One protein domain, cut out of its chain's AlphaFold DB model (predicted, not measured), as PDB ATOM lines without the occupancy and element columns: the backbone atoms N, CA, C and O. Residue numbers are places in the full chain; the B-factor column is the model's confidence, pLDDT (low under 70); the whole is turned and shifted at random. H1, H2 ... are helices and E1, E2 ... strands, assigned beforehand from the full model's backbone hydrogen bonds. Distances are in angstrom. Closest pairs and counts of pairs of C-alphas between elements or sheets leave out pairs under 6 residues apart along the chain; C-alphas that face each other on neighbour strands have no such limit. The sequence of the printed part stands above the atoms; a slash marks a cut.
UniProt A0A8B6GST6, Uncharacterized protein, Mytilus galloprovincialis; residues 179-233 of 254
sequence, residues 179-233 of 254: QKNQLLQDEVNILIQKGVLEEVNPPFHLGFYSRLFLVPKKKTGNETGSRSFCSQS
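This is residues 179 to 233 of the 254 residues of an uncharacterized protein of Mytilus galloprovincialis (UniProt A0A8B6GST6). Starting from the first printed residue, you meet one helix, H1, and then a small antiparallel hairpin of two strands, E1 and E2, with the first part of the helix near it; two long loops reach out to opposite ends of the elongated whole. The loop between H1 and E1 sticks out at residues 199 to 207, and the loop that joins the two strands makes the other end, around Gly 221. The printed part has 55 residues, with one named helix and two named strands in the order H1, E1, E2; the sheet's order is E1 - E2. The class is mixed, helices and strands, though under half of the residues, 25 of the 55, are in named elements. The whole is loose, with a radius of gyration of the C-alphas of 13.4 A, and spans 44 by 24 by 20 A.

Begin with H1, residues 179 to 193, where every O i to N i+4 pair is within hydrogen-bond range. Look next at E1, residues 211 to 215: its closest C-alphas with H1 are those of Leu 184 and Leu 214, 6.6 A apart, and the two centres are 10.6 A apart. Then find E2, residues 228 to 232, the antiparallel neighbour of E1 and its partner in a hairpin, with 146 degrees between their directions. C-alphas 212 and 231 face each other at 5.0 A. Across this pair, N 215 and O 228 are within hydrogen-bond range at 3.0 A, as are N 228 and O 215, also at 3.0 A. H1 and E2 are only just apart, their closest C-alphas at 8.1 A.

Find C-alpha 179 at (-21.577, 21.149, 51.925); from there H1 runs 21.2 A to C-alpha 193 at (-22.582, 22.579, 30.806), with z falling along the way. Go on to C-alpha 211, where E1 begins and runs 12.7 A to C-alpha 215. Past the second loop, E2 begins at C-alpha 228 and runs 13.2 A to C-alpha 232 at (-12.760, 38.233, 44.304).

The two C-alphas farthest apart, those of Leu 206 and Gly 221, are 44.2 A from each other, one in each long link. The link from H1 to E1 has 17 residues and the link from E1 to E2 has 12. Residues 190 to 195, of which 190 to 193 belong to H1, stand free, as do residues 199 to 207. The printed part has no cut. Read the B-factor column for the model's confidence: the mean pLDDT of the printed part is 77.0, and residues 219 to 233 are under 70.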
ATOM      1  N   GLN A 179     -20.317  20.904  52.633       86.75
ATOM      2  CA  GLN A 179     -21.577  21.149  51.925       86.75
ATOM      3  C   GLN A 179     -21.457  22.356  50.990       86.75
ATOM      4  O   GLN A 179     -21.946  22.329  49.862       86.75
ATOM      5  N   LYS A 180     -20.768  23.418  51.427       84.38
ATOM      6  CA  LYS A 180     -20.516  24.596  50.579       84.38
ATOM      7  C   LYS A 180     -19.601  24.279  49.406       84.38
ATOM      8  O   LYS A 180     -19.836  24.799  48.320       84.38
ATOM      9  N   ASN A 181     -18.586  23.441  49.615       85.44
ATOM     10  CA  ASN A 181     -17.700  23.023  48.531       85.44
ATOM     11  C   ASN A 181     -18.466  22.205  47.488       85.44
ATOM     12  O   ASN A 181     -18.314  22.465  46.300       85.44
ATOM     13  N   GLN A 182     -19.335  21.290  47.920       88.44
ATOM     14  CA  GLN A 182     -20.155  20.495  47.008       88.44
ATOM     15  C   GLN A 182     -21.104  21.377  46.181       88.44
ATOM     16  O   GLN A 182     -21.092  21.307  44.958       88.44
ATOM     17  N   LEU A 183     -21.811  22.314  46.825       89.31
ATOM     18  CA  LEU A 183     -22.667  23.282  46.125       89.31
ATOM     19  C   LEU A 183     -21.898  24.168  45.133       89.31
ATOM     20  O   LEU A 183     -22.433  24.544  44.093       89.31
ATOM     21  N   LEU A 184     -20.660  24.545  45.463       89.06
ATOM     22  CA  LEU A 184     -19.812  25.319  44.559       89.06
ATOM     23  C   LEU A 184     -19.427  24.494  43.327       89.06
ATOM     24  O   LEU A 184     -19.484  25.021  42.220       89.06
ATOM     25  N   GLN A 185     -19.075  23.219  43.513       89.50
ATOM     26  CA  GLN A 185     -18.760  22.309  42.408       89.50
ATOM     27  C   GLN A 185     -19.973  22.076  41.502       89.50
ATOM     28  O   GLN A 185     -19.839  22.140  40.282       89.50
ATOM     29  N   ASP A 186     -21.164  21.899  42.078       91.75
ATOM     30  CA  ASP A 186     -22.402  21.753  41.307       91.75
ATOM     31  C   ASP A 186     -22.656  22.981  40.414       91.75
ATOM     32  O   ASP A 186     -22.953  22.840  39.227       91.75
ATOM     33  N   GLU A 187     -22.476  24.195  40.945       91.69
ATOM     34  CA  GLU A 187     -22.645  25.426  40.162       91.69
ATOM     35  C   GLU A 187     -21.578  25.564  39.062       91.69
ATOM     36  O   GLU A 187     -21.900  25.964  37.941       91.69
ATOM     37  N   VAL A 188     -20.322  25.198  39.343       91.44
ATOM     38  CA  VAL A 188     -19.249  25.177  38.332       91.44
ATOM     39  C   VAL A 188     -19.603  24.216  37.196       91.44
ATOM     40  O   VAL A 188     -19.543  24.612  36.032       91.44
ATOM     41  N   ASN A 189     -20.072  23.007  37.511       92.62
ATOM     42  CA  ASN A 189     -20.499  22.022  36.516       92.62
ATOM     43  C   ASN A 189     -21.670  22.530  35.665       92.62
ATOM     44  O   ASN A 189     -21.667  22.369  34.443       92.62
ATOM     45  N   ILE A 190     -22.644  23.210  36.280       93.19
ATOM     46  CA  ILE A 190     -23.747  23.856  35.555       93.19
ATOM     47  C   ILE A 190     -23.214  24.917  34.580       93.19
ATOM     48  O   ILE A 190     -23.711  25.032  33.457       93.19
ATOM     49  N   LEU A 191     -22.222  25.715  34.983       90.88
ATOM     50  CA  LEU A 191     -21.628  26.743  34.122       90.88
ATOM     51  C   LEU A 191     -20.792  26.149  32.980       90.88
ATOM     52  O   LEU A 191     -20.850  26.679  31.866       90.88
ATOM     53  N   ILE A 192     -20.088  25.043  33.219       93.12
ATOM     54  CA  ILE A 192     -19.401  24.275  32.170       93.12
ATOM     55  C   ILE A 192     -20.429  23.722  31.177       93.12
ATOM     56  O   ILE A 192     -20.306  23.936  29.973       93.12
ATOM     57  N   GLN A 193     -21.514  23.108  31.661       93.69
ATOM     58  CA  GLN A 193     -22.582  22.579  30.806       93.69
ATOM     59  C   GLN A 193     -23.260  23.677  29.966       93.69
ATOM     60  O   GLN A 193     -23.638  23.448  28.815       93.69
ATOM     61  N   LYS A 194     -23.399  24.887  30.521       91.75
ATOM     62  CA  LYS A 194     -23.900  26.068  29.797       91.75
ATOM     63  C   LYS A 194     -22.902  26.615  28.765       91.75
ATOM     64  O   LYS A 194     -23.274  27.512  28.009       91.75
ATOM     65  N   GLY A 195     -21.668  26.109  28.730       88.44
ATOM     66  CA  GLY A 195     -20.588  26.607  27.876       88.44
ATOM     67  C   GLY A 195     -20.093  27.994  28.286       88.44
ATOM     68  O   GLY A 195     -19.619  28.749  27.441       88.44
ATOM     69  N   VAL A 196     -20.281  28.366  29.556       91.81
ATOM     70  CA  VAL A 196     -19.803  29.641  30.115       91.81
ATOM     71  C   VAL A 196     -18.371  29.501  30.623       91.81
ATOM     72  O   VAL A 196     -17.595  30.447  30.515       91.81
ATOM     73  N   LEU A 197     -18.037  28.337  31.183       91.50
ATOM     74  CA  LEU A 197     -16.694  27.982  31.634       91.50
ATOM     75  C   LEU A 197     -16.136  26.847  30.775       91.50
ATOM     76  O   LEU A 197     -16.890  26.022  30.263       91.50
ATOM     77  N   GLU A 198     -14.814  26.805  30.672       91.06
ATOM     78  CA  GLU A 198     -14.054  25.742  30.022       91.06
ATOM     79  C   GLU A 198     -12.982  25.242  30.993       91.06
ATOM     80  O   GLU A 198     -12.411  26.023  31.761       91.06
ATOM     81  N   GLU A 199     -12.737  23.933  30.989       89.38
ATOM     82  CA  GLU A 199     -11.678  23.336  31.794       89.38
ATOM     83  C   GLU A 199     -10.312  23.649  31.189       89.38
ATOM     84  O   GLU A 199     -10.082  23.473  29.993       89.38
ATOM     85  N   VAL A 200      -9.380  24.094  32.031       86.44
ATOM     86  CA  VAL A 200      -8.032  24.410  31.567       86.44
ATOM     87  C   VAL A 200      -7.176  23.148  31.535       86.44
ATOM     88  O   VAL A 200      -6.993  22.488  32.556       86.44
ATOM     89  N   ASN A 201      -6.613  22.851  30.363       82.31
ATOM     90  CA  ASN A 201      -5.692  21.741  30.139       82.31
ATOM     91  C   ASN A 201      -4.324  22.283  29.692       82.31
ATOM     92  O   ASN A 201      -4.262  22.948  28.656       82.31
ATOM     93  N   PRO A 202      -3.220  22.006  30.412       82.06
ATOM     94  CA  PRO A 202      -3.111  21.195  31.629       82.06
ATOM     95  C   PRO A 202      -3.679  21.893  32.886       82.06
ATOM     96  O   PRO A 202      -3.683  23.125  32.958       82.06
ATOM     97  N   PRO A 203      -4.097  21.128  33.918       71.25
ATOM     98  CA  PRO A 203      -4.721  21.674  35.133       71.25
ATOM     99  C   PRO A 203      -3.794  22.606  35.931       71.25
ATOM    100  O   PRO A 203      -4.255  23.469  36.678       71.25
ATOM    101  N   PHE A 204      -2.482  22.463  35.742       74.44
ATOM    102  CA  PHE A 204      -1.450  23.314  36.320       74.44
ATOM    103  C   PHE A 204      -0.700  24.001  35.179       74.44
ATOM    104  O   PHE A 204       0.061  23.362  34.456       74.44
ATOM    105  N   HIS A 205      -0.939  25.296  35.000       80.25
ATOM    106  CA  HIS A 205      -0.279  26.124  33.994       80.25
ATOM    107  C   HIS A 205       0.023  27.496  34.591       80.25
ATOM    108  O   HIS A 205      -0.665  27.941  35.501       80.25
ATOM    109  N   LEU A 206       1.041  28.175  34.075       87.00
ATOM    110  CA  LEU A 206       1.377  29.527  34.502       87.00
ATOM    111  C   LEU A 206       0.196  30.464  34.184       87.00
ATOM    112  O   LEU A 206      -0.154  30.628  33.016       87.00
ATOM    113  N   GLY A 207      -0.445  31.042  35.203       89.06
ATOM    114  CA  GLY A 207      -1.736  31.698  34.998       89.06
ATOM    115  C   GLY A 207      -2.176  32.650  36.104       89.06
ATOM    116  O   GLY A 207      -1.505  32.842  37.123       89.06
ATOM    117  N   PHE A 208      -3.337  33.263  35.878       87.62
ATOM    118  CA  PHE A 208      -4.035  34.072  36.871       87.62
ATOM    119  C   PHE A 208      -5.107  33.234  37.555       87.62
ATOM    120  O   PHE A 208      -5.937  32.610  36.899       87.62
ATOM    121  N   TYR A 209      -5.117  33.271  38.883       86.88
ATOM    122  CA  TYR A 209      -6.076  32.535  39.696       86.88
ATOM    123  C   TYR A 209      -6.876  33.509  40.556       86.88
ATOM    124  O   TYR A 209      -6.319  34.435  41.147       86.88
ATOM    125  N   SER A 210      -8.181  33.283  40.667       85.69
ATOM    126  CA  SER A 210      -9.066  34.014  41.575       85.69
ATOM    127  C   SER A 210      -9.821  33.040  42.472       85.69
ATOM    128  O   SER A 210     -10.005  31.875  42.128       85.69
ATOM    129  N   ARG A 211     -10.253  33.503  43.652       85.00
ATOM    130  CA  ARG A 211     -11.038  32.673  44.578       85.00
ATOM    131  C   ARG A 211     -12.526  32.811  44.276       85.00
ATOM    132  O   ARG A 211     -13.027  33.923  44.098       85.00
ATOM    133  N   LEU A 212     -13.227  31.680  44.289       84.00
ATOM    134  CA  LEU A 212     -14.658  31.589  44.004       84.00
ATOM    135  C   LEU A 212     -15.438  31.316  45.281       84.00
ATOM    136  O   LEU A 212     -15.132  30.363  45.991       84.00
ATOM    137  N   PHE A 213     -16.463  32.109  45.574       84.31
ATOM    138  CA  PHE A 213     -17.281  31.916  46.770       84.31
ATOM    139  C   PHE A 213     -18.771  32.001  46.455       84.31
ATOM    140  O   PHE A 213     -19.213  32.679  45.524       84.31
ATOM    141  N   LEU A 214     -19.561  31.296  47.263       85.88
ATOM    142  CA  LEU A 214     -21.013  31.292  47.150       85.88
ATOM    143  C   LEU A 214     -21.598  32.522  47.843       85.88
ATOM    144  O   LEU A 214     -21.377  32.731  49.037       85.88
ATOM    145  N   VAL A 215     -22.420  33.283  47.121       85.69
ATOM    146  CA  VAL A 215     -23.217  34.371  47.698       85.69
ATOM    147  C   VAL A 215     -24.678  33.929  47.787       85.69
ATOM    148  O   VAL A 215     -25.288  33.625  46.755       85.69
ATOM    149  N   PRO A 216     -25.282  33.885  48.990       81.19
ATOM    150  CA  PRO A 216     -26.702  33.596  49.131       81.19
ATOM    151  C   PRO A 216     -27.542  34.610  48.347       81.19
ATOM    152  O   PRO A 216     -27.452  35.813  48.585       81.19
ATOM    153  N   LYS A 217     -28.388  34.137  47.430       79.38
ATOM    154  CA  LYS A 217     -29.412  34.988  46.815       79.38
ATOM    155  C   LYS A 217     -30.583  35.148  47.780       79.38
ATOM    156  O   LYS A 217     -30.971  34.199  48.466       79.38
ATOM    157  N   LYS A 218     -31.156  36.354  47.824       80.25
ATOM    158  CA  LYS A 218     -32.424  36.602  48.520       80.25
ATOM    159  C   LYS A 218     -33.510  35.769  47.837       80.25
ATOM    160  O   LYS A 218     -33.615  35.794  46.615       80.25
ATOM    161  N   LYS A 219     -34.300  35.029  48.618       64.56
ATOM    162  CA  LYS A 219     -35.464  34.303  48.101       64.56
ATOM    163  C   LYS A 219     -36.563  35.321  47.793       64.56
ATOM    164  O   LYS A 219     -37.286  35.729  48.695       64.56
ATOM    165  N   THR A 220     -36.658  35.759  46.545       48.03
ATOM    166  CA  THR A 220     -37.890  36.366  46.029       48.03
ATOM    167  C   THR A 220     -38.812  35.214  45.632       48.03
ATOM    168  O   THR A 220     -38.322  34.198  45.149       48.03
ATOM    169  N   GLY A 221     -40.104  35.318  45.952       52.50
ATOM    170  CA  GLY A 221     -41.057  34.205  45.967       52.50
ATOM    171  C   GLY A 221     -40.926  33.195  44.818       52.50
ATOM    172  O   GLY A 221     -40.789  33.558  43.655       52.50
ATOM    173  N   ASN A 222     -41.054  31.920  45.196       52.66
ATOM    174  CA  ASN A 222     -41.327  30.752  44.349       52.66
ATOM    175  C   ASN A 222     -40.141  30.147  43.587       52.66
ATOM    176  O   ASN A 222     -40.301  29.066  43.028       52.66
ATOM    177  N   GLU A 223     -38.960  30.759  43.593       52.16
ATOM    178  CA  GLU A 223     -37.788  30.154  42.956       52.16
ATOM    179  C   GLU A 223     -36.915  29.430  43.986       52.16
ATOM    180  O   GLU A 223     -36.421  29.999  44.966       52.16
ATOM    181  N   THR A 224     -36.730  28.130  43.767       47.53
ATOM    182  CA  THR A 224     -35.832  27.254  44.515       47.53
ATOM    183  C   THR A 224     -34.391  27.754  44.389       47.53
ATOM    184  O   THR A 224     -33.650  27.389  43.487       47.53
ATOM    185  N   GLY A 225     -33.991  28.627  45.315       47.03
ATOM    186  CA  GLY A 225     -32.664  28.669  45.931       47.03
ATOM    187  C   GLY A 225     -31.426  28.658  45.030       47.03
ATOM    188  O   GLY A 225     -30.393  28.184  45.490       47.03
ATOM    189  N   SER A 226     -31.462  29.183  43.807       50.03
ATOM    190  CA  SER A 226     -30.222  29.421  43.058       50.03
ATOM    191  C   SER A 226     -29.440  30.510  43.784       50.03
ATOM    192  O   SER A 226     -30.000  31.574  44.017       50.03
ATOM    193  N   ARG A 227     -28.190  30.264  44.190       57.59
ATOM    194  CA  ARG A 227     -27.275  31.259  44.792       57.59
ATOM    195  C   ARG A 227     -26.440  31.918  43.684       57.59
ATOM    196  O   ARG A 227     -26.380  31.401  42.577       57.59
ATOM    197  N   SER A 228     -25.903  33.116  43.909       56.97
ATOM    198  CA  SER A 228     -25.112  33.827  42.890       56.97
ATOM    199  C   SER A 228     -23.631  33.555  43.073       56.97
ATOM    200  O   SER A 228     -23.118  33.589  44.193       56.97
ATOM    201  N   PHE A 229     -22.954  33.356  41.951       45.41
ATOM    202  CA  PHE A 229     -21.509  33.264  41.853       45.41
ATOM    203  C   PHE A 229     -20.868  34.654  41.959       45.41
ATOM    204  O   PHE A 229     -21.331  35.598  41.312       45.41
ATOM    205  N   CYS A 230     -19.817  34.793  42.766       52.19
ATOM    206  CA  CYS A 230     -19.008  36.009  42.826       52.19
ATOM    207  C   CYS A 230     -17.520  35.643  42.931       52.19
ATOM    208  O   CYS A 230     -17.148  34.710  43.644       52.19
ATOM    209  N   SER A 231     -16.678  36.376  42.198       47.28
ATOM    210  CA  SER A 231     -15.220  36.218  42.192       47.28
ATOM    211  C   SER A 231     -14.587  37.430  42.865       47.28
ATOM    212  O   SER A 231     -14.959  38.567  42.570       47.28
ATOM    213  N   GLN A 232     -13.621  37.189  43.750       45.59
ATOM    214  CA  GLN A 232     -12.760  38.233  44.304       45.59
ATOM    215  C   GLN A 232     -11.315  37.965  43.890       45.59
ATOM    216  O   GLN A 232     -10.771  36.876  44.099       45.59
ATOM    217  N   SER A 233     -10.688  38.989  43.318       40.38
ATOM    218  CA  SER A 233      -9.252  39.018  43.069       40.38
ATOM    219  C   SER A 233      -8.550  39.263  44.397       40.38
ATOM    220  O   SER A 233      -8.728  40.311  45.011       40.38
TER     221      SER A 233